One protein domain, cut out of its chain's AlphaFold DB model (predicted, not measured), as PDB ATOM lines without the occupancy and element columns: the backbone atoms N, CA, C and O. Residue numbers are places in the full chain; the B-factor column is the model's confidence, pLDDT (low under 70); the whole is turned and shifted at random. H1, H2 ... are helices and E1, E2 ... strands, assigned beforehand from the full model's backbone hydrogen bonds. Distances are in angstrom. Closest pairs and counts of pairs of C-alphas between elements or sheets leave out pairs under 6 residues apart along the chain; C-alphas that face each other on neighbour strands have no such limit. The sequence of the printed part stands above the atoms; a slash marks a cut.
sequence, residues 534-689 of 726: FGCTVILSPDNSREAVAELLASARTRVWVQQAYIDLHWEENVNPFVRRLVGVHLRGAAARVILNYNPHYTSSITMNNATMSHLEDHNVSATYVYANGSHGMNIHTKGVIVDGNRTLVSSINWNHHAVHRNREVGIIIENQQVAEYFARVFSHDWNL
ATOM      1  N   PHE A 534      54.277 -42.169 -52.854       98.62
ATOM      2  CA  PHE A 534      54.128 -42.798 -51.546       98.62
ATOM      3  C   PHE A 534      55.287 -43.770 -51.318       98.62
ATOM      4  O   PHE A 534      55.545 -44.634 -52.159       98.62
ATOM      5  N   GLY A 535      55.952 -43.668 -50.165       98.62
ATOM      6  CA  GLY A 535      56.672 -44.806 -49.592       98.62
ATOM      7  C   GLY A 535      55.693 -45.667 -48.798       98.62
ATOM      8  O   GLY A 535      54.866 -45.134 -48.060       98.62
ATOM      9  N   CYS A 536      55.734 -46.984 -48.962       98.75
ATOM     10  CA  CYS A 536      54.884 -47.923 -48.235       98.75
ATOM     11  C   CYS A 536      55.710 -49.123 -47.771       98.75
ATOM     12  O   CYS A 536      56.356 -49.781 -48.581       98.75
ATOM     13  N   THR A 537      55.647 -49.424 -46.475       98.81
ATOM     14  CA  THR A 537      56.235 -50.625 -45.872       98.81
ATOM     15  C   THR A 537      55.120 -51.459 -45.260       98.81
ATOM     16  O   THR A 537      54.466 -50.997 -44.326       98.81
ATOM     17  N   VAL A 538      54.885 -52.668 -45.774       98.81
ATOM     18  CA  VAL A 538      53.955 -53.626 -45.157       98.81
ATOM     19  C   VAL A 538      54.707 -54.434 -44.104       98.81
ATOM     20  O   VAL A 538      55.765 -54.997 -44.389       98.81
ATOM     21  N   ILE A 539      54.140 -54.476 -42.901       98.62
ATOM     22  CA  ILE A 539      54.693 -55.138 -41.717       98.62
ATOM     23  C   ILE A 539      53.746 -56.241 -41.239       98.62
ATOM     24  O   ILE A 539      52.532 -56.159 -41.448       98.62
ATOM     25  N   LEU A 540      54.297 -57.272 -40.601       98.50
ATOM     26  CA  LEU A 540      53.576 -58.492 -40.238       98.50
ATOM     27  C   LEU A 540      53.955 -58.953 -38.826       98.50
ATOM     28  O   LEU A 540      55.137 -58.960 -38.478       98.50
ATOM     29  N   SER A 541      52.965 -59.371 -38.030       97.69
ATOM     30  CA  SER A 541      53.232 -60.187 -36.835       97.69
ATOM     31  C   SER A 541      53.104 -61.675 -37.171       97.69
ATOM     32  O   SER A 541      52.180 -62.043 -37.913       97.69
ATOM     33  N   PRO A 542      53.960 -62.538 -36.594       95.75
ATOM     34  CA  PRO A 542      55.085 -62.228 -35.703       95.75
ATOM     35  C   PRO A 542      56.416 -61.989 -36.449       95.75
ATOM     36  O   PRO A 542      57.460 -61.975 -35.806       95.75
ATOM     37  N   ASP A 543      56.394 -61.846 -37.782       95.69
ATOM     38  CA  ASP A 543      57.585 -61.805 -38.643       95.69
ATOM     39  C   ASP A 543      58.548 -60.647 -38.328       95.69
ATOM     40  O   ASP A 543      59.740 -60.875 -38.143       95.69
ATOM     41  N   ASN A 544      58.041 -59.407 -38.316       95.44
ATOM     42  CA  ASN A 544      58.870 -58.190 -38.350       95.44
ATOM     43  C   ASN A 544      58.228 -56.937 -37.710       95.44
ATOM     44  O   ASN A 544      58.833 -55.860 -37.678       95.44
ATOM     45  N   SER A 545      56.994 -57.041 -37.209       97.19
ATOM     46  CA  SER A 545      56.227 -55.898 -36.694       97.19
ATOM     47  C   SER A 545      56.853 -55.238 -35.461       97.19
ATOM     48  O   SER A 545      56.754 -54.018 -35.314       97.19
ATOM     49  N   ARG A 546      57.524 -56.005 -34.591       95.88
ATOM     50  CA  ARG A 546      58.202 -55.486 -33.390       95.88
ATOM     51  C   ARG A 546      59.292 -54.485 -33.753       95.88
ATOM     52  O   ARG A 546      59.335 -53.390 -33.195       95.88
ATOM     53  N   GLU A 547      60.147 -54.847 -34.694       95.12
ATOM     54  CA  GLU A 547      61.271 -54.034 -35.146       95.12
ATOM     55  C   GLU A 547      60.738 -52.783 -35.845       95.12
ATOM     56  O   GLU A 547      61.008 -51.667 -35.403       95.12
ATOM     57  N   ALA A 548      59.875 -52.958 -36.849       97.31
ATOM     58  CA  ALA A 548      59.381 -51.855 -37.666       97.31
ATOM     59  C   ALA A 548      58.550 -50.820 -36.877       97.31
ATOM     60  O   ALA A 548      58.664 -49.618 -37.127       97.31
ATOM     61  N   VAL A 549      57.747 -51.239 -35.886       98.44
ATOM     62  CA  VAL A 549      57.023 -50.298 -35.007       98.44
ATOM     63  C   VAL A 549      57.984 -49.598 -34.039       98.44
ATOM     64  O   VAL A 549      57.889 -48.382 -33.856       98.44
ATOM     65  N   ALA A 550      58.954 -50.313 -33.456       97.38
ATOM     66  CA  ALA A 550      59.952 -49.707 -32.572       97.38
ATOM     67  C   ALA A 550      60.892 -48.730 -33.308       97.38
ATOM     68  O   ALA A 550      61.352 -47.751 -32.711       97.38
ATOM     69  N   GLU A 551      61.161 -48.961 -34.593       97.19
ATOM     70  CA  GLU A 551      61.923 -48.073 -35.478       97.19
ATOM     71  C   GLU A 551      61.105 -46.869 -35.948       97.19
ATOM     72  O   GLU A 551      61.606 -45.743 -35.893       97.19
ATOM     73  N   LEU A 552      59.827 -47.052 -36.302       98.56
ATOM     74  CA  LEU A 552      58.914 -45.940 -36.581       98.56
ATOM     75  C   LEU A 552      58.872 -44.961 -35.398       98.56
ATOM     76  O   LEU A 552      59.105 -43.766 -35.586       98.56
ATOM     77  N   LEU A 553      58.666 -45.473 -34.179       98.50
ATOM     78  CA  LEU A 553      58.698 -44.675 -32.950       98.50
ATOM     79  C   LEU A 553      60.083 -44.047 -32.708       98.50
ATOM     80  O   LEU A 553      60.166 -42.880 -32.334       98.50
ATOM     81  N   ALA A 554      61.182 -44.768 -32.978       97.06
ATOM     82  CA  ALA A 554      62.549 -44.233 -32.884       97.06
ATOM     83  C   ALA A 554      62.815 -43.047 -33.822       97.06
ATOM     84  O   ALA A 554      63.644 -42.177 -33.523       97.06
ATOM     85  N   SER A 555      62.159 -43.057 -34.985       97.44
ATOM     86  CA  SER A 555      62.397 -42.104 -36.065       97.44
ATOM     87  C   SER A 555      61.903 -40.691 -35.746       97.44
ATOM     88  O   SER A 555      62.389 -39.751 -36.370       97.44
ATOM     89  N   ALA A 556      61.018 -40.538 -34.751       97.94
ATOM     90  CA  ALA A 556      60.446 -39.260 -34.341       97.94
ATOM     91  C   ALA A 556      61.517 -38.215 -33.977       97.94
ATOM     92  O   ALA A 556      62.514 -38.524 -33.308       97.94
ATOM     93  N   ARG A 557      61.304 -36.970 -34.415       97.44
ATOM     94  CA  ARG A 557      62.166 -35.807 -34.122       97.44
ATOM     95  C   ARG A 557      61.416 -34.617 -33.530       97.44
ATOM     96  O   ARG A 557      62.008 -33.853 -32.783       97.44
ATOM     97  N   THR A 558      60.135 -34.474 -33.849       98.12
ATOM     98  CA  THR A 558      59.286 -33.333 -33.476       98.12
ATOM     99  C   THR A 558      58.022 -33.778 -32.747       98.12
ATOM    100  O   THR A 558      57.672 -33.191 -31.726       98.12
ATOM    101  N   ARG A 559      57.340 -34.830 -33.225       98.06
ATOM    102  CA  ARG A 559      56.096 -35.334 -32.621       98.06
ATOM    103  C   ARG A 559      55.798 -36.789 -32.961       98.06
ATOM    104  O   ARG A 559      56.095 -37.260 -34.059       98.06
ATOM    105  N   VAL A 560      55.121 -37.462 -32.035       98.62
ATOM    106  CA  VAL A 560      54.565 -38.808 -32.214       98.62
ATOM    107  C   VAL A 560      53.183 -38.891 -31.570       98.62
ATOM    108  O   VAL A 560      53.023 -38.628 -30.381       98.62
ATOM    109  N   TRP A 561      52.171 -39.225 -32.364       98.75
ATOM    110  CA  TRP A 561      50.782 -39.357 -31.918       98.75
ATOM    111  C   TRP A 561      50.350 -40.817 -32.069       98.75
ATOM    112  O   TRP A 561      50.531 -41.398 -33.138       98.75
ATOM    113  N   VAL A 562      49.814 -41.418 -31.010       98.81
ATOM    114  CA  VAL A 562      49.465 -42.846 -30.931       98.81
ATOM    115  C   VAL A 562      47.989 -42.975 -30.583       98.81
ATOM    116  O   VAL A 562      47.549 -42.434 -29.575       98.81
ATOM    117  N   GLN A 563      47.223 -43.706 -31.388       98.50
ATOM    118  CA  GLN A 563      45.829 -44.035 -31.092       98.50
ATOM    119  C   GLN A 563      45.688 -45.554 -31.070       98.50
ATOM    120  O   GLN A 563      45.939 -46.220 -32.077       98.50
ATOM    121  N   GLN A 564      45.333 -46.097 -29.909       98.25
ATOM    122  CA  GLN A 564      45.269 -47.535 -29.666       98.25
ATOM    123  C   GLN A 564      43.952 -47.910 -28.992       98.25
ATOM    124  O   GLN A 564      43.460 -47.192 -28.121       98.25
ATOM    125  N   ALA A 565      43.403 -49.066 -29.365       95.88
ATOM    126  CA  ALA A 565      42.286 -49.670 -28.647       95.88
ATOM    127  C   ALA A 565      42.696 -49.959 -27.196       95.88
ATOM    128  O   ALA A 565      42.030 -49.547 -26.246       95.88
ATOM    129  N   TYR A 566      43.841 -50.627 -27.042       96.44
ATOM    130  CA  TYR A 566      44.514 -50.772 -25.764       96.44
ATOM    131  C   TYR A 566      46.022 -50.980 -25.914       96.44
ATOM    132  O   TYR A 566      46.518 -51.454 -26.944       96.44
ATOM    133  N   ILE A 567      46.744 -50.619 -24.858       98.19
ATOM    134  CA  ILE A 567      48.177 -50.846 -24.694       98.19
ATOM    135  C   ILE A 567      48.368 -51.624 -23.396       98.19
ATOM    136  O   ILE A 567      47.886 -51.205 -22.349       98.19
ATOM    137  N   ASP A 568      49.081 -52.742 -23.473       97.56
ATOM    138  CA  ASP A 568      49.541 -53.471 -22.294       97.56
ATOM    139  C   ASP A 568      50.882 -52.880 -21.845       97.56
ATOM    140  O   ASP A 568      51.804 -52.759 -22.661       97.56
ATOM    141  N   LEU A 569      50.999 -52.470 -20.579       97.75
ATOM    142  CA  LEU A 569      52.201 -51.794 -20.083       97.75
ATOM    143  C   LEU A 569      53.401 -52.745 -20.008       97.75
ATOM    144  O   LEU A 569      54.535 -52.314 -20.233       97.75
ATOM    145  N   HIS A 570      53.165 -54.026 -19.726       96.38
ATOM    146  CA  HIS A 570      54.211 -55.017 -19.488       96.38
ATOM    147  C   HIS A 570      54.107 -56.180 -20.474       96.38
ATOM    148  O   HIS A 570      53.029 -56.705 -20.735       96.38
ATOM    149  N   TRP A 571      55.238 -56.591 -21.044       93.19
ATOM    150  CA  TRP A 571      55.360 -57.855 -21.766       93.19
ATOM    151  C   TRP A 571      56.263 -58.748 -20.919       93.19
ATOM    152  O   TRP A 571      57.474 -58.521 -20.855       93.19
ATOM    153  N   GLU A 572      55.650 -59.720 -20.238       86.94
ATOM    154  CA  GLU A 572      56.302 -60.469 -19.153       86.94
ATOM    155  C   GLU A 572      56.816 -59.464 -18.093       86.94
ATOM    156  O   GLU A 572      56.162 -58.450 -17.859       86.94
ATOM    157  N   GLU A 573      57.978 -59.673 -17.475       87.06
ATOM    158  CA  GLU A 573      58.509 -58.759 -16.442       87.06
ATOM    159  C   GLU A 573      58.969 -57.380 -16.979       87.06
ATOM    160  O   GLU A 573      59.387 -56.507 -16.217       87.06
ATOM    161  N   ASN A 574      58.938 -57.150 -18.297       93.06
ATOM    162  CA  ASN A 574      59.550 -55.979 -18.932       93.06
ATOM    163  C   ASN A 574      58.514 -54.934 -19.359       93.06
ATOM    164  O   ASN A 574      57.490 -55.272 -19.947       93.06
ATOM    165  N   VAL A 575      58.822 -53.643 -19.180       96.75
ATOM    166  CA  VAL A 575      58.018 -52.560 -19.778       96.75
ATOM    167  C   VAL A 575      58.002 -52.713 -21.301       96.75
ATOM    168  O   VAL A 575      59.056 -52.799 -21.944       96.75
ATOM    169  N   ASN A 576      56.794 -52.703 -21.865       97.25
ATOM    170  CA  ASN A 576      56.486 -52.820 -23.285       97.25
ATOM    171  C   ASN A 576      57.463 -51.973 -24.129       97.25
ATOM    172  O   ASN A 576      57.579 -50.758 -23.918       97.25
ATOM    173  N   PRO A 577      58.180 -52.570 -25.105       95.94
ATOM    174  CA  PRO A 577      59.229 -51.877 -25.842       95.94
ATOM    175  C   PRO A 577      58.703 -50.702 -26.672       95.94
ATOM    176  O   PRO A 577      59.471 -49.773 -26.916       95.94
ATOM    177  N   PHE A 578      57.424 -50.688 -27.065       98.44
ATOM    178  CA  PHE A 578      56.803 -49.547 -27.739       98.44
ATOM    179  C   PHE A 578      56.547 -48.389 -26.767       98.44
ATOM    180  O   PHE A 578      56.919 -47.258 -27.076       98.44
ATOM    181  N   VAL A 579      56.021 -48.664 -25.567       98.44
ATOM    182  CA  VAL A 579      55.834 -47.659 -24.499       98.44
ATOM    183  C   VAL A 579      57.184 -47.081 -24.072       98.44
ATOM    184  O   VAL A 579      57.384 -45.868 -24.114       98.44
ATOM    185  N   ARG A 580      58.169 -47.944 -23.793       97.75
ATOM    186  CA  ARG A 580      59.545 -47.542 -23.461       97.75
ATOM    187  C   ARG A 580      60.194 -46.705 -24.570       97.75
ATOM    188  O   ARG A 580      60.962 -45.786 -24.285       97.75
ATOM    189  N   ARG A 581      59.899 -46.991 -25.846       97.88
ATOM    190  CA  ARG A 581      60.401 -46.201 -26.984       97.88
ATOM    191  C   ARG A 581      59.683 -44.861 -27.123       97.88
ATOM    192  O   ARG A 581      60.351 -43.882 -27.439       97.88
ATOM    193  N   LEU A 582      58.378 -44.816 -26.860       98.44
ATOM    194  CA  LEU A 582      57.545 -43.613 -26.866       98.44
ATOM    195  C   LEU A 582      57.970 -42.625 -25.766       98.44
ATOM    196  O   LEU A 582      58.326 -41.489 -26.076       98.44
ATOM    197  N   VAL A 583      58.049 -43.087 -24.515       98.44
ATOM    198  CA  VAL A 583      58.632 -42.334 -23.389       98.44
ATOM    199  C   VAL A 583      60.056 -41.894 -23.737       98.44
ATOM    200  O   VAL A 583      60.397 -40.715 -23.661       98.44
ATOM    201  N   GLY A 584      60.877 -42.820 -24.240       98.00
ATOM    202  CA  GLY A 584      62.254 -42.537 -24.623       98.00
ATOM    203  C   GLY A 584      62.421 -41.509 -25.749       98.00
ATOM    204  O   GLY A 584      63.486 -40.898 -25.815       98.00
ATOM    205  N   VAL A 585      61.443 -41.303 -26.648       96.81
ATOM    206  CA  VAL A 585      61.487 -40.201 -27.636       96.81
ATOM    207  C   VAL A 585      60.920 -38.898 -27.080       96.81
ATOM    208  O   VAL A 585      61.436 -37.838 -27.429       96.81
ATOM    209  N   HIS A 586      59.941 -38.967 -26.172       97.88
ATOM    210  CA  HIS A 586      59.431 -37.790 -25.472       97.88
ATOM    211  C   HIS A 586      60.523 -37.105 -24.639       97.88
ATOM    212  O   HIS A 586      60.772 -35.914 -24.810       97.88
ATOM    213  N   LEU A 587      61.278 -37.885 -23.860       97.25
ATOM    214  CA  LEU A 587      62.416 -37.413 -23.058       97.25
ATOM    215  C   LEU A 587      63.588 -36.850 -23.894       97.25
ATOM    216  O   LEU A 587      64.527 -36.291 -23.333       97.25
ATOM    217  N   ARG A 588      63.550 -36.963 -25.232       96.50
ATOM    218  CA  ARG A 588      64.480 -36.287 -26.160       96.50
ATOM    219  C   ARG A 588      63.881 -35.039 -26.828       96.50
ATOM    220  O   ARG A 588      64.434 -34.560 -27.812       96.50
ATOM    221  N   GLY A 589      62.758 -34.529 -26.319       97.12
ATOM    222  CA  GLY A 589      62.119 -33.287 -26.765       97.12
ATOM    223  C   GLY A 589      61.014 -33.441 -27.817       97.12
ATOM    224  O   GLY A 589      60.477 -32.432 -28.265       97.12
ATOM    225  N   ALA A 590      60.637 -34.662 -28.217       98.19
ATOM    226  CA  ALA A 590      59.515 -34.854 -29.140       98.19
ATOM    227  C   ALA A 590      58.161 -34.746 -28.411       98.19
ATOM    228  O   ALA A 590      57.964 -35.314 -27.334       98.19
ATOM    229  N   ALA A 591      57.184 -34.071 -29.020       98.19
ATOM    230  CA  ALA A 591      55.831 -33.980 -28.479       98.19
ATOM    231  C   ALA A 591      55.084 -35.317 -28.652       98.19
ATOM    232  O   ALA A 591      54.645 -35.658 -29.756       98.19
ATOM    233  N   ALA A 592      54.940 -36.076 -27.565       98.38
ATOM    234  CA  ALA A 592      54.204 -37.336 -27.543       98.38
ATOM    235  C   ALA A 592      52.736 -37.113 -27.140       98.38
ATOM    236  O   ALA A 592      52.457 -36.352 -26.215       98.38
ATOM    237  N   ARG A 593      51.799 -37.767 -27.841       98.31
ATOM    238  CA  ARG A 593      50.368 -37.796 -27.491       98.31
ATOM    239  C   ARG A 593      49.781 -39.195 -27.643       98.31
ATOM    240  O   ARG A 593      50.011 -39.822 -28.675       98.31
ATOM    241  N   VAL A 594      48.990 -39.654 -26.673       98.62
ATOM    242  CA  VAL A 594      48.339 -40.980 -26.697       98.62
ATOM    243  C   VAL A 594      46.831 -40.872 -26.473       98.62
ATOM    244  O   VAL A 594      46.401 -40.238 -25.518       98.62
ATOM    245  N   ILE A 595      46.030 -41.508 -27.330       97.56
ATOM    246  CA  ILE A 595      44.588 -41.715 -27.122       97.56
ATOM    247  C   ILE A 595      44.341 -43.204 -26.886       97.56
ATOM    248  O   ILE A 595      44.723 -44.027 -27.726       97.56
ATOM    249  N   LEU A 596      43.657 -43.523 -25.787       96.44
ATOM    250  CA  LEU A 596      43.210 -44.872 -25.435       96.44
ATOM    251  C   LEU A 596      41.682 -44.957 -25.347       96.44
ATOM    252  O   LEU A 596      40.989 -43.962 -25.115       96.44
ATOM    253  N   ASN A 597      41.148 -46.167 -25.518       93.94
ATOM    254  CA  ASN A 597      39.733 -46.444 -25.288       93.94
ATOM    255  C   ASN A 597      39.430 -46.572 -23.790       93.94
ATOM    256  O   ASN A 597      40.130 -47.300 -23.082       93.94
ATOM    257  N   TYR A 598      38.325 -45.977 -23.342       91.25
ATOM    258  CA  TYR A 598      37.694 -46.323 -22.072       91.25
ATOM    259  C   TYR A 598      36.276 -46.844 -22.323       91.25
ATOM    260  O   TYR A 598      35.414 -46.121 -22.823       91.25
ATOM    261  N   ASN A 599      36.005 -48.098 -21.957       87.94
ATOM    262  CA  ASN A 599      34.661 -48.674 -22.003       87.94
ATOM    263  C   ASN A 599      34.459 -49.645 -20.820       87.94
ATOM    264  O   ASN A 599      35.102 -50.700 -20.813       87.94
ATOM    265  N   PRO A 600      33.549 -49.353 -19.865       84.44
ATOM    266  CA  PRO A 600      33.361 -50.133 -18.633       84.44
ATOM    267  C   PRO A 600      32.916 -51.589 -18.845       84.44
ATOM    268  O   PRO A 600      32.925 -52.369 -17.894       84.44
ATOM    269  N   HIS A 601      32.546 -51.987 -20.064       84.69
ATOM    270  CA  HIS A 601      32.207 -53.372 -20.401       84.69
ATOM    271  C   HIS A 601      33.431 -54.256 -20.715       84.69
ATOM    272  O   HIS A 601      33.289 -55.476 -20.766       84.69
ATOM    273  N   TYR A 602      34.629 -53.681 -20.897       85.00
ATOM    274  CA  TYR A 602      35.843 -54.404 -21.307       85.00
ATOM    275  C   TYR A 602      36.965 -54.324 -20.259       85.00
ATOM    276  O   TYR A 602      38.078 -53.879 -20.554       85.00
ATOM    277  N   THR A 603      36.682 -54.780 -19.033       87.50
ATOM    278  CA  THR A 603      37.538 -54.650 -17.833       87.50
ATOM    279  C   THR A 603      39.030 -54.891 -18.078       87.50
ATOM    280  O   THR A 603      39.838 -54.051 -17.700       87.50
ATOM    281  N   SER A 604      39.412 -55.981 -18.759       87.50
ATOM    282  CA  SER A 604      40.825 -56.301 -19.036       87.50
ATOM    283  C   SER A 604      41.543 -55.193 -19.821       87.50
ATOM    284  O   SER A 604      42.638 -54.784 -19.437       87.50
ATOM    285  N   SER A 605      40.899 -54.643 -20.858       89.19
ATOM    286  CA  SER A 605      41.460 -53.535 -21.642       89.19
ATOM    287  C   SER A 605      41.548 -52.229 -20.845       89.19
ATOM    288  O   SER A 605      42.508 -51.485 -21.019       89.19
ATOM    289  N   ILE A 606      40.615 -51.979 -19.912       91.81
ATOM    290  CA  ILE A 606      40.712 -50.841 -18.983       91.81
ATOM    291  C   ILE A 606      41.877 -51.034 -18.012       91.81
ATOM    292  O   ILE A 606      42.614 -50.087 -17.781       91.81
ATOM    293  N   THR A 607      42.082 -52.228 -17.450       93.75
ATOM    294  CA  THR A 607      43.207 -52.482 -16.532       93.75
ATOM    295  C   THR A 607      44.553 -52.242 -17.223       93.75
ATOM    296  O   THR A 607      45.401 -51.544 -16.670       93.75
ATOM    297  N   MET A 608      44.717 -52.743 -18.453       95.56
ATOM    298  CA  MET A 608      45.897 -52.493 -19.293       95.56
ATOM    299  C   MET A 608      46.087 -50.997 -19.597       95.56
ATOM    300  O   MET A 608      47.179 -50.452 -19.411       95.56
ATOM    301  N   ASN A 609      45.010 -50.311 -19.995       96.81
ATOM    302  CA  ASN A 609      45.060 -48.888 -20.311       96.81
ATOM    303  C   ASN A 609      45.327 -48.022 -19.075       96.81
ATOM    304  O   ASN A 609      46.165 -47.138 -19.164       96.81
ATOM    305  N   ASN A 610      44.715 -48.296 -17.919       96.25
ATOM    306  CA  ASN A 610      44.941 -47.549 -16.673       96.25
ATOM    307  C   ASN A 610      46.403 -47.640 -16.219       96.25
ATOM    308  O   ASN A 610      46.993 -46.622 -15.862       96.25
ATOM    309  N   ALA A 611      46.999 -48.837 -16.271       97.06
ATOM    310  CA  ALA A 611      48.419 -49.013 -15.975       97.06
ATOM    311  C   ALA A 611      49.290 -48.203 -16.952       97.06
ATOM    312  O   ALA A 611      50.184 -47.470 -16.530       97.06
ATOM    313  N   THR A 612      48.988 -48.274 -18.254       98.00
ATOM    314  CA  THR A 612      49.710 -47.499 -19.272       98.00
ATOM    315  C   THR A 612      49.536 -45.986 -19.092       98.00
ATOM    316  O   THR A 612      50.522 -45.268 -19.205       98.00
ATOM    317  N   MET A 613      48.330 -45.492 -18.789       96.88
ATOM    318  CA  MET A 613      48.049 -44.072 -18.537       96.88
ATOM    319  C   MET A 613      48.907 -43.547 -17.389       96.88
ATOM    320  O   MET A 613      49.673 -42.614 -17.608       96.88
ATOM    321  N   SER A 614      48.867 -44.211 -16.226       97.75
ATOM    322  CA  SER A 614      49.692 -43.843 -15.067       97.75
ATOM    323  C   SER A 614      51.171 -43.761 -15.450       97.75
ATOM    324  O   SER A 614      51.807 -42.739 -15.228       97.75
ATOM    325  N   HIS A 615      51.705 -44.785 -16.124       98.25
ATOM    326  CA  HIS A 615      53.109 -44.799 -16.537       98.25
ATOM    327  C   HIS A 615      53.465 -43.709 -17.566       98.25
ATOM    328  O   HIS A 615      54.607 -43.251 -17.603       98.25
ATOM    329  N   LEU A 616      52.530 -43.295 -18.426       98.38
ATOM    330  CA  LEU A 616      52.738 -42.185 -19.360       98.38
ATOM    331  C   LEU A 616      52.724 -40.836 -18.627       98.38
ATOM    332  O   LEU A 616      53.596 -40.004 -18.884       98.38
ATOM    333  N   GLU A 617      51.798 -40.656 -17.685       96.38
ATOM    334  CA  GLU A 617      51.665 -39.469 -16.832       96.38
ATOM    335  C   GLU A 617      52.888 -39.286 -15.915       96.38
ATOM    336  O   GLU A 617      53.467 -38.198 -15.901       96.38
ATOM    337  N   ASP A 618      53.376 -40.360 -15.281       97.81
ATOM    338  CA  ASP A 618      54.630 -40.399 -14.503       97.81
ATOM    339  C   ASP A 618      55.845 -39.898 -15.315       97.81
ATOM    340  O   ASP A 618      56.792 -39.322 -14.776       97.81
ATOM    341  N   HIS A 619      55.814 -40.090 -16.639       98.12
ATOM    342  CA  HIS A 619      56.852 -39.662 -17.578       98.12
ATOM    343  C   HIS A 619      56.491 -38.386 -18.362       98.12
ATOM    344  O   HIS A 619      57.169 -38.062 -19.337       98.12
ATOM    345  N   ASN A 620      55.461 -37.642 -17.934       97.62
ATOM    346  CA  ASN A 620      54.953 -36.404 -18.545       97.62
ATOM    347  C   ASN A 620      54.466 -36.536 -20.010       97.62
ATOM    348  O   ASN A 620      54.201 -35.532 -20.680       97.62
ATOM    349  N   VAL A 621      54.284 -37.759 -20.520       98.31
ATOM    350  CA  VAL A 621      53.704 -37.990 -21.848       98.31
ATOM    351  C   VAL A 621      52.211 -37.676 -21.795       98.31
ATOM    352  O   VAL A 621      51.458 -38.321 -21.076       98.31
ATOM    353  N   SER A 622      51.760 -36.720 -22.610       97.19
ATOM    354  CA  SER A 622      50.338 -36.378 -22.690       97.19
ATOM    355  C   SER A 622      49.513 -37.574 -23.179       97.19
ATOM    356  O   SER A 622      49.626 -37.985 -24.336       97.19
ATOM    357  N   ALA A 623      48.638 -38.101 -22.331       96.75
ATOM    358  CA  ALA A 623      47.723 -39.188 -22.662       96.75
ATOM    359  C   ALA A 623      46.271 -38.785 -22.358       96.75
ATOM    360  O   ALA A 623      46.033 -37.833 -21.615       96.75
ATOM    361  N   THR A 624      45.290 -39.449 -22.972       94.75
ATOM    362  CA  THR A 624      43.872 -39.175 -22.708       94.75
ATOM    363  C   THR A 624      42.946 -40.331 -23.095       94.75
ATOM    364  O   THR A 624      43.288 -41.180 -23.926       94.75
ATOM    365  N   TYR A 625      41.747 -40.327 -22.510       92.31
ATOM    366  CA  TYR A 625      40.687 -41.295 -22.760       92.31
ATOM    367  C   TYR A 625      39.566 -40.727 -23.624       92.31
ATOM    368  O   TYR A 625      39.062 -39.634 -23.383       92.31
ATOM    369  N   VAL A 626      39.092 -41.539 -24.568       88.94
ATOM    370  CA  VAL A 626      37.765 -41.366 -25.169       88.94
ATOM    371  C   VAL A 626      36.827 -42.382 -24.521       88.94
ATOM    372  O   VAL A 626      37.063 -43.592 -24.576       88.94
ATOM    373  N   TYR A 627      35.786 -41.871 -23.867       83.69
ATOM    374  CA  TYR A 627      34.873 -42.634 -23.024       83.69
ATOM    375  C   TYR A 627      33.685 -43.119 -23.851       83.69
ATOM    376  O   TYR A 627      32.784 -42.341 -24.151       83.69
ATOM    377  N   ALA A 628      33.622 -44.405 -24.192       75.62
ATOM    378  CA  ALA A 628      32.573 -44.950 -25.062       75.62
ATOM    379  C   ALA A 628      31.140 -44.730 -24.525       75.62
ATOM    380  O   ALA A 628      30.189 -44.680 -25.300       75.62
ATOM    381  N   ASN A 629      30.981 -44.560 -23.209       64.12
ATOM    382  CA  ASN A 629      29.716 -44.256 -22.533       64.12
ATOM    383  C   ASN A 629      29.376 -42.750 -22.435       64.12
ATOM    384  O   ASN A 629      28.238 -42.431 -22.099       64.12
ATOM    385  N   GLY A 630      30.312 -41.839 -22.731       58.00
ATOM    386  CA  GLY A 630      30.077 -40.385 -22.803       58.00
ATOM    387  C   GLY A 630      30.170 -39.829 -24.232       58.00
ATOM    388  O   GLY A 630      29.286 -39.110 -24.694       58.00
ATOM    389  N   SER A 631      31.200 -40.230 -24.977       57.88
ATOM    390  CA  SER A 631      31.531 -39.790 -26.337       57.88
ATOM    391  C   SER A 631      30.623 -40.432 -27.409       57.88
ATOM    392  O   SER A 631      31.075 -41.177 -28.277       57.88
ATOM    393  N   HIS A 632      29.319 -40.138 -27.359       64.00
ATOM    394  CA  HIS A 632      28.291 -40.521 -28.350       64.00
ATOM    395  C   HIS A 632      28.089 -42.035 -28.608       64.00
ATOM    396  O   HIS A 632      27.400 -42.396 -29.566       64.00
ATOM    397  N   GLY A 633      28.647 -42.924 -27.777       64.88
ATOM    398  CA  GLY A 633      28.606 -44.380 -27.987       64.88
ATOM    399  C   GLY A 633      29.801 -44.959 -28.761       64.88
ATOM    400  O   GLY A 633      29.781 -46.144 -29.091       64.88
ATOM    401  N   MET A 634      30.814 -44.150 -29.091       83.25
ATOM    402  CA  MET A 634      31.942 -44.553 -29.942       83.25
ATOM    403  C   MET A 634      33.116 -45.114 -29.123       83.25
ATOM    404  O   MET A 634      33.683 -44.411 -28.289       83.25
ATOM    405  N   ASN A 635      33.547 -46.347 -29.416       90.25
ATOM    406  CA  ASN A 635      34.834 -46.865 -28.926       90.25
ATOM    407  C   ASN A 635      35.987 -46.374 -29.803       90.25
ATOM    408  O   ASN A 635      35.848 -46.317 -31.024       90.25
ATOM    409  N   ILE A 636      37.167 -46.181 -29.222       93.50
ATOM    410  CA  ILE A 636      38.423 -46.203 -29.978       93.50
ATOM    411  C   ILE A 636      38.822 -47.656 -30.217       93.50
ATOM    412  O   ILE A 636      39.011 -48.421 -29.274       93.50
ATOM    413  N   HIS A 637      38.960 -48.044 -31.484       95.69
ATOM    414  CA  HIS A 637      39.473 -49.362 -31.856       95.69
ATOM    415  C   HIS A 637      40.584 -49.306 -32.924       95.69
ATOM    416  O   HIS A 637      41.179 -50.334 -33.236       95.69
ATOM    417  N   THR A 638      40.952 -48.112 -33.405       97.19
ATOM    418  CA  THR A 638      42.184 -47.828 -34.160       97.19
ATOM    419  C   THR A 638      43.433 -48.439 -33.510       97.19
ATOM    420  O   THR A 638      43.565 -48.443 -32.289       97.19
ATOM    421  N   LYS A 639      44.382 -48.896 -34.341       98.31
ATOM    422  CA  LYS A 639      45.766 -49.224 -33.954       98.31
ATOM    423  C   LYS A 639      46.727 -48.487 -34.888       98.31
ATOM    424  O   LYS A 639      47.159 -49.018 -35.919       98.31
ATOM    425  N   GLY A 640      46.963 -47.216 -34.577       98.62
ATOM    426  CA  GLY A 640      47.575 -46.243 -35.477       98.62
ATOM    427  C   GLY A 640      48.615 -45.358 -34.798       98.62
ATOM    428  O   GLY A 640      48.539 -45.068 -33.604       98.62
ATOM    429  N   VAL A 641      49.606 -44.930 -35.578       98.88
ATOM    430  CA  VAL A 641      50.704 -44.061 -35.125       98.88
ATOM    431  C   VAL A 641      51.000 -43.032 -36.205       98.88
ATOM    432  O   VAL A 641      51.118 -43.403 -37.368       98.88
ATOM    433  N   ILE A 642      51.177 -41.764 -35.846       98.88
ATOM    434  CA  ILE A 642      51.617 -40.690 -36.746       98.88
ATOM    435  C   ILE A 642      52.948 -40.146 -36.228       98.88
ATOM    436  O   ILE A 642      53.053 -39.799 -35.054       98.88
ATOM    437  N   VAL A 643      53.956 -40.041 -37.097       98.81
ATOM    438  CA  VAL A 643      55.290 -39.527 -36.751       98.81
ATOM    439  C   VAL A 643      55.642 -38.333 -37.633       98.81
ATOM    440  O   VAL A 643      55.529 -38.390 -38.861       98.81
ATOM    441  N   ASP A 644      56.036 -37.236 -36.980       98.38
ATOM    442  CA  ASP A 644      56.507 -35.967 -37.558       98.38
ATOM    443  C   ASP A 644      55.583 -35.301 -38.600       98.38
ATOM    444  O   ASP A 644      55.930 -34.291 -39.200       98.38
ATOM    445  N   GLY A 645      54.355 -35.798 -38.779       96.94
ATOM    446  CA  GLY A 645      53.432 -35.319 -39.813       96.94
ATOM    447  C   GLY A 645      53.777 -35.777 -41.235       96.94
ATOM    448  O   GLY A 645      53.238 -35.211 -42.178       96.94
ATOM    449  N   ASN A 646      54.638 -36.791 -41.401       97.94
ATOM    450  CA  ASN A 646      54.942 -37.394 -42.710       97.94
ATOM    451  C   ASN A 646      54.843 -38.932 -42.729       97.94
ATOM    452  O   ASN A 646      54.625 -39.511 -43.790       97.94
ATOM    453  N   ARG A 647      54.973 -39.602 -41.576       98.75
ATOM    454  CA  ARG A 647      54.809 -41.059 -41.457       98.75
ATOM    455  C   ARG A 647      53.507 -41.425 -40.758       98.75
ATOM    456  O   ARG A 647      53.138 -40.790 -39.770       98.75
ATOM    457  N   THR A 648      52.821 -42.465 -41.227       98.88
ATOM    458  CA  THR A 648      51.641 -43.023 -40.544       98.88
ATOM    459  C   THR A 648      51.583 -44.541 -40.635       98.88
ATOM    460  O   THR A 648      51.679 -45.093 -41.724       98.88
ATOM    461  N   LEU A 649      51.385 -45.204 -39.496       98.94
ATOM    462  CA  LEU A 649      51.012 -46.613 -39.394       98.94
ATOM    463  C   LEU A 649      49.488 -46.747 -39.343       98.94
ATOM    464  O   LEU A 649      48.842 -46.115 -38.506       98.94
ATOM    465  N   VAL A 650      48.943 -47.637 -40.169       98.88
ATOM    466  CA  VAL A 650      47.598 -48.216 -40.019       98.88
ATOM    467  C   VAL A 650      47.771 -49.726 -39.865       98.88
ATOM    468  O   VAL A 650      48.467 -50.339 -40.674       98.88
ATOM    469  N   SER A 651      47.198 -50.336 -38.825       98.69
ATOM    470  CA  SER A 651      47.427 -51.758 -38.522       98.69
ATOM    471  C   SER A 651      46.285 -52.427 -37.762       98.69
ATOM    472  O   SER A 651      45.397 -51.753 -37.242       98.69
ATOM    473  N   SER A 652      46.347 -53.754 -37.649       98.38
ATOM    474  CA  SER A 652      45.547 -54.544 -36.705       98.38
ATOM    475  C   SER A 652      46.197 -54.682 -35.310       98.38
ATOM    476  O   SER A 652      45.544 -55.145 -34.376       98.38
ATOM    477  N   ILE A 653      47.452 -54.238 -35.146       98.44
ATOM    478  CA  ILE A 653      48.353 -54.586 -34.034       98.44
ATOM    479  C   ILE A 653      48.049 -53.772 -32.762       98.44
ATOM    480  O   ILE A 653      48.505 -52.633 -32.604       98.44
ATOM    481  N   ASN A 654      47.334 -54.380 -31.811       97.62
ATOM    482  CA  ASN A 654      47.268 -53.869 -30.435       97.62
ATOM    483  C   ASN A 654      48.664 -53.933 -29.791       97.62
ATOM    484  O   ASN A 654      49.456 -54.825 -30.099       97.62
ATOM    485  N   TRP A 655      48.990 -53.027 -28.870       97.88
ATOM    486  CA  TRP A 655      50.316 -53.009 -28.233       97.88
ATOM    487  C   TRP A 655      50.383 -53.945 -27.017       97.88
ATOM    488  O   TRP A 655      50.589 -53.503 -25.891       97.88
ATOM    489  N   ASN A 656      50.224 -55.248 -27.252       95.75
ATOM    490  CA  ASN A 656      50.383 -56.304 -26.248       95.75
ATOM    491  C   ASN A 656      51.262 -57.454 -26.768       95.75
ATOM    492  O   ASN A 656      51.459 -57.607 -27.977       95.75
ATOM    493  N   HIS A 657      51.758 -58.289 -25.853       94.56
ATOM    494  CA  HIS A 657      52.680 -59.381 -26.173       94.56
ATOM    495  C   HIS A 657      52.110 -60.386 -27.198       94.56
ATOM    496  O   HIS A 657      52.822 -60.820 -28.104       94.56
ATOM    497  N   HIS A 658      50.820 -60.729 -27.116       92.38
ATOM    498  CA  HIS A 658      50.193 -61.708 -28.013       92.38
ATOM    499  C   HIS A 658      50.052 -61.183 -29.446       92.38
ATOM    500  O   HIS A 658      50.406 -61.893 -30.388       92.38
ATOM    501  N   ALA A 659      49.606 -59.938 -29.622       95.81
ATOM    502  CA  ALA A 659      49.474 -59.310 -30.938       95.81
ATOM    503  C   ALA A 659      50.822 -59.202 -31.673       95.81
ATOM    504  O   ALA A 659      50.889 -59.339 -32.892       95.81
ATOM    505  N   VAL A 660      51.923 -59.000 -30.948       96.44
ATOM    506  CA  VAL A 660      53.252 -58.868 -31.562       96.44
ATOM    507  C   VAL A 660      53.934 -60.227 -31.784       96.44
ATOM    508  O   VAL A 660      54.589 -60.409 -32.806       96.44
ATOM    509  N   HIS A 661      53.756 -61.205 -30.885       93.56
ATOM    510  CA  HIS A 661      54.541 -62.452 -30.898       93.56
ATOM    511  C   HIS A 661      53.777 -63.741 -31.204       93.56
ATOM    512  O   HIS A 661      54.411 -64.771 -31.447       93.56
ATOM    513  N   ARG A 662      52.442 -63.730 -31.167       92.81
ATOM    514  CA  ARG A 662      51.626 -64.954 -31.260       92.81
ATOM    515  C   ARG A 662      50.500 -64.876 -32.289       92.81
ATOM    516  O   ARG A 662      50.122 -65.918 -32.816       92.81
ATOM    517  N   ASN A 663      49.978 -63.694 -32.600       96.25
ATOM    518  CA  ASN A 663      48.947 -63.506 -33.621       96.25
ATOM    519  C   ASN A 663      49.536 -63.403 -35.034       96.25
ATOM    520  O   ASN A 663      50.664 -62.941 -35.217       96.25
ATOM    521  N   ARG A 664      48.707 -63.711 -36.038       97.94
ATOM    522  CA  ARG A 664      48.832 -63.096 -37.360       97.94
ATOM    523  C   ARG A 664      48.300 -61.673 -37.263       97.94
ATOM    524  O   ARG A 664      47.137 -61.482 -36.922       97.94
ATOM    525  N   GLU A 665      49.116 -60.687 -37.604       98.62
ATOM    526  CA  GLU A 665      48.692 -59.289 -37.736       98.62
ATOM    527  C   GLU A 665      49.249 -58.697 -39.028       98.62
ATOM    528  O   GLU A 665      50.245 -59.191 -39.562       98.62
ATOM    529  N   VAL A 666      48.660 -57.591 -39.482       98.75
ATOM    530  CA  VAL A 666      49.175 -56.804 -40.606       98.75
ATOM    531  C   VAL A 666      49.190 -55.314 -40.265       98.75
ATOM    532  O   VAL A 666      48.323 -54.804 -39.551       98.75
ATOM    533  N   GLY A 667      50.163 -54.592 -40.809       98.69
ATOM    534  CA  GLY A 667      50.178 -53.137 -40.814       98.69
ATOM    535  C   GLY A 667      50.825 -52.574 -42.071       98.69
ATOM    536  O   GLY A 667      51.537 -53.271 -42.789       98.69
ATOM    537  N   ILE A 668      50.591 -51.291 -42.325       98.88
ATOM    538  CA  ILE A 668      51.270 -50.525 -43.368       98.88
ATOM    539  C   ILE A 668      51.762 -49.199 -42.793       98.88
ATOM    540  O   ILE A 668      50.981 -48.415 -42.254       98.88
ATOM    541  N   ILE A 669      53.068 -48.959 -42.907       98.88
ATOM    542  CA  ILE A 669      53.705 -47.669 -42.638       98.88
ATOM    543  C   ILE A 669      53.769 -46.914 -43.964       98.88
ATOM    544  O   ILE A 669      54.335 -47.415 -44.936       98.88
ATOM    545  N   ILE A 670      53.188 -45.718 -44.007       98.88
ATOM    546  CA  ILE A 670      53.093 -44.876 -45.199       98.88
ATOM    547  C   ILE A 670      53.907 -43.601 -44.977       98.88
ATOM    548  O   ILE A 670      53.694 -42.892 -43.994       98.88
ATOM    549  N   GLU A 671      54.810 -43.305 -45.907       98.75
ATOM    550  CA  GLU A 671      55.560 -42.052 -46.012       98.75
ATOM    551  C   GLU A 671      54.887 -41.143 -47.042       98.75
ATOM    552  O   GLU A 671      55.103 -41.285 -48.249       98.75
ATOM    553  N   ASN A 672      54.028 -40.245 -46.550       98.62
ATOM    554  CA  ASN A 672      53.391 -39.174 -47.313       98.62
ATOM    555  C   ASN A 672      52.727 -38.149 -46.367       98.62
ATOM    556  O   ASN A 672      51.843 -38.496 -45.578       98.62
ATOM    557  N   GLN A 673      53.082 -36.869 -46.505       98.50
ATOM    558  CA  GLN A 673      52.538 -35.779 -45.686       98.50
ATOM    559  C   GLN A 673      51.002 -35.688 -45.730       98.50
ATOM    560  O   GLN A 673      50.374 -35.544 -44.688       98.50
ATOM    561  N   GLN A 674      50.364 -35.827 -46.897       98.69
ATOM    562  CA  GLN A 674      48.905 -35.670 -47.017       98.69
ATOM    563  C   GLN A 674      48.115 -36.834 -46.392       98.69
ATOM    564  O   GLN A 674      46.956 -36.649 -46.003       98.69
ATOM    565  N   VAL A 675      48.735 -38.014 -46.276       98.81
ATOM    566  CA  VAL A 675      48.216 -39.158 -45.503       98.81
ATOM    567  C   VAL A 675      48.304 -38.850 -44.011       98.81
ATOM    568  O   VAL A 675      47.302 -38.945 -43.301       98.81
ATOM    569  N   ALA A 676      49.474 -38.408 -43.547       98.75
ATOM    570  CA  ALA A 676      49.684 -38.061 -42.147       98.75
ATOM    571  C   ALA A 676      48.812 -36.878 -41.697       98.75
ATOM    572  O   ALA A 676      48.239 -36.933 -40.617       98.75
ATOM    573  N   GLU A 677      48.617 -35.854 -42.533       98.69
ATOM    574  CA  GLU A 677      47.675 -34.749 -42.307       98.69
ATOM    575  C   GLU A 677      46.218 -35.204 -42.172       98.69
ATOM    576  O   GLU A 677      45.454 -34.601 -41.417       98.69
ATOM    577  N   TYR A 678      45.804 -36.237 -42.914       98.81
ATOM    578  CA  TYR A 678      44.445 -36.769 -42.822       98.81
ATOM    579  C   TYR A 678      44.205 -37.396 -41.453       98.81
ATOM    580  O   TYR A 678      43.335 -36.942 -40.709       98.81
ATOM    581  N   PHE A 679      45.029 -38.379 -41.085       98.81
ATOM    582  CA  PHE A 679      44.909 -39.050 -39.795       98.81
ATOM    583  C   PHE A 679      45.247 -38.117 -38.624       98.81
ATOM    584  O   PHE A 679      44.654 -38.249 -37.559       98.81
ATOM    585  N   ALA A 680      46.091 -37.100 -38.827       98.75
ATOM    586  CA  ALA A 680      46.320 -36.035 -37.854       98.75
ATOM    587  C   ALA A 680      45.043 -35.242 -37.544       98.75
ATOM    588  O   ALA A 680      44.828 -34.899 -36.382       98.75
ATOM    589  N   ARG A 681      44.170 -34.975 -38.526       98.56
ATOM    590  CA  ARG A 681      42.875 -34.326 -38.257       98.56
ATOM    591  C   ARG A 681      41.905 -35.252 -37.525       98.56
ATOM    592  O   ARG A 681      41.251 -34.782 -36.601       98.56
ATOM    593  N   VAL A 682      41.868 -36.544 -37.869       98.06
ATOM    594  CA  VAL A 682      41.067 -37.556 -37.149       98.06
ATOM    595  C   VAL A 682      41.510 -37.644 -35.685       98.06
ATOM    596  O   VAL A 682      40.714 -37.392 -34.787       98.06
ATOM    597  N   PHE A 683      42.809 -37.852 -35.449       97.88
ATOM    598  CA  PHE A 683      43.419 -37.841 -34.118       97.88
ATOM    599  C   PHE A 683      43.108 -36.555 -33.339       97.88
ATOM    600  O   PHE A 683      42.756 -36.616 -32.168       97.88
ATOM    601  N   SER A 684      43.219 -35.383 -33.976       96.88
ATOM    602  CA  SER A 684      42.991 -34.094 -33.300       96.88
ATOM    603  C   SER A 684      41.517 -33.832 -32.976       96.88
ATOM    604  O   SER A 684      41.233 -33.115 -32.023       96.88
ATOM    605  N   HIS A 685      40.582 -34.397 -33.746       94.12
ATOM    606  CA  HIS A 685      39.158 -34.386 -33.409       94.12
ATOM    607  C   HIS A 685      38.897 -35.311 -32.221       94.12
ATOM    608  O   HIS A 685      38.338 -34.863 -31.227       94.12
ATOM    609  N   ASP A 686      39.375 -36.558 -32.281       93.44
ATOM    610  CA  ASP A 686      39.181 -37.547 -31.216       93.44
ATOM    611  C   ASP A 686      39.814 -37.096 -29.884       93.44
ATOM    612  O   ASP A 686      39.201 -37.252 -28.832       93.44
ATOM    613  N   TRP A 687      40.981 -36.438 -29.924       93.38
ATOM    614  CA  TRP A 687      41.634 -35.801 -28.765       93.38
ATOM    615  C   TRP A 687      40.747 -34.748 -28.076       93.38
ATOM    616  O   TRP A 687      40.868 -34.516 -26.874       93.38
ATOM    617  N   ASN A 688      39.843 -34.116 -28.828       89.88
ATOM    618  CA  ASN A 688      38.924 -33.089 -28.340       89.88
ATOM    619  C   ASN A 688      37.519 -33.647 -28.009       89.88
ATOM    620  O   ASN A 688      36.675 -32.896 -27.525       89.88
ATOM    621  N   LEU A 689      37.259 -34.949 -28.213       82.31
ATOM    622  CA  LEU A 689      36.040 -35.643 -27.742       82.31
ATOM    623  C   LEU A 689      36.098 -36.015 -26.245       82.31
ATOM    624  O   LEU A 689      35.199 -36.681 -25.732       82.31
TER     625      LEU A 689
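This is residues 534 to 689 of the 726 residues of an uncharacterized protein of Thermoplasmatales archaeon (UniProt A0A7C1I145). A twisted sheet of seven strands forms a wall through the domain, with H1, H2 and H3 covering one face and the long helix H5 lying slantwise over the other; the short helix H4 only grazes the sheet. The printed part has 156 residues, with five named helices and seven named strands in the order E1 H1 E2 H2 E3 H3 E4 E5 E6 H4 E7 H5. The mixed sheet runs E1 E7 E6 E5 E2 E3 E4, and the class is mixed, helices and strands. The whole is compact, with a radius of gyration of the C-alphas of 14.4 A and spans of 39 by 34 by 30 A.

E1, residues 534 to 541, begins at C-alpha 534 (54.128, -42.798, -51.546) and is 22.8 A long. H1 is residues 545 to 554, E2 559 to 564 and H2 577 to 586. E3, residues 591 to 598, is 22.9 A long. H3, residues 603 to 618, is 22.5 A long and begins at C-alpha 603 (37.538, -54.650, -17.833). E4 is residues 622 to 627, E5 639 to 643, E6 647 to 651 and H4 657 to 661. E7, residues 665 to 671, is 20.3 A long. H5, residues 673 to 686, is 19.8 A long and ends at C-alpha 686 (39.181, -37.547, -31.216).

Edge strand E1 is antiparallel to E7, with N 537 and O 669 2.9 A apart. E7 is antiparallel to E6 (N 670 and O 648, 2.8 A). E5 and E6 form a hairpin (N 649 and O 641, 2.8 A), and E5 is antiparallel to E2 (N 642 and O 561, 2.8 A). E2 and E3 are parallel (N 562 and O 593, 2.8 A), as are E3 and edge strand E4 (N 594 and O 622, 2.9 A). E2, H2, E3 and E3, H3, E4 are strand-helix-strand units, parallel neighbour strands joined through a helix, with right-handed crossovers. Helices on both faces make three layers: H1, H2 and H3 share one face, at heights over the sheet of 8.6, 10.2 and 9.0 A, and H5 is on the opposite face at 8.5 A. H1 and H2 touch at a shallow tilt of 9 degrees, the same way; C-alphas 550 and 578 are their closest, 5.8 A apart. The closest C-alphas of E6 and H5 are Thr 648 and Ala 676, 5.6 A. In H1 to H5 every O i to N i+4 pair is within hydrogen-bond range.

The C-alphas farthest apart, of Phe 534 and Pro 600, are 39.6 A apart. The printed part has no cut. The long links are E2 to H2 and E4 to E5. Mean pLDDT of the printed part is 95.0; residues 629 to 633 are under 70.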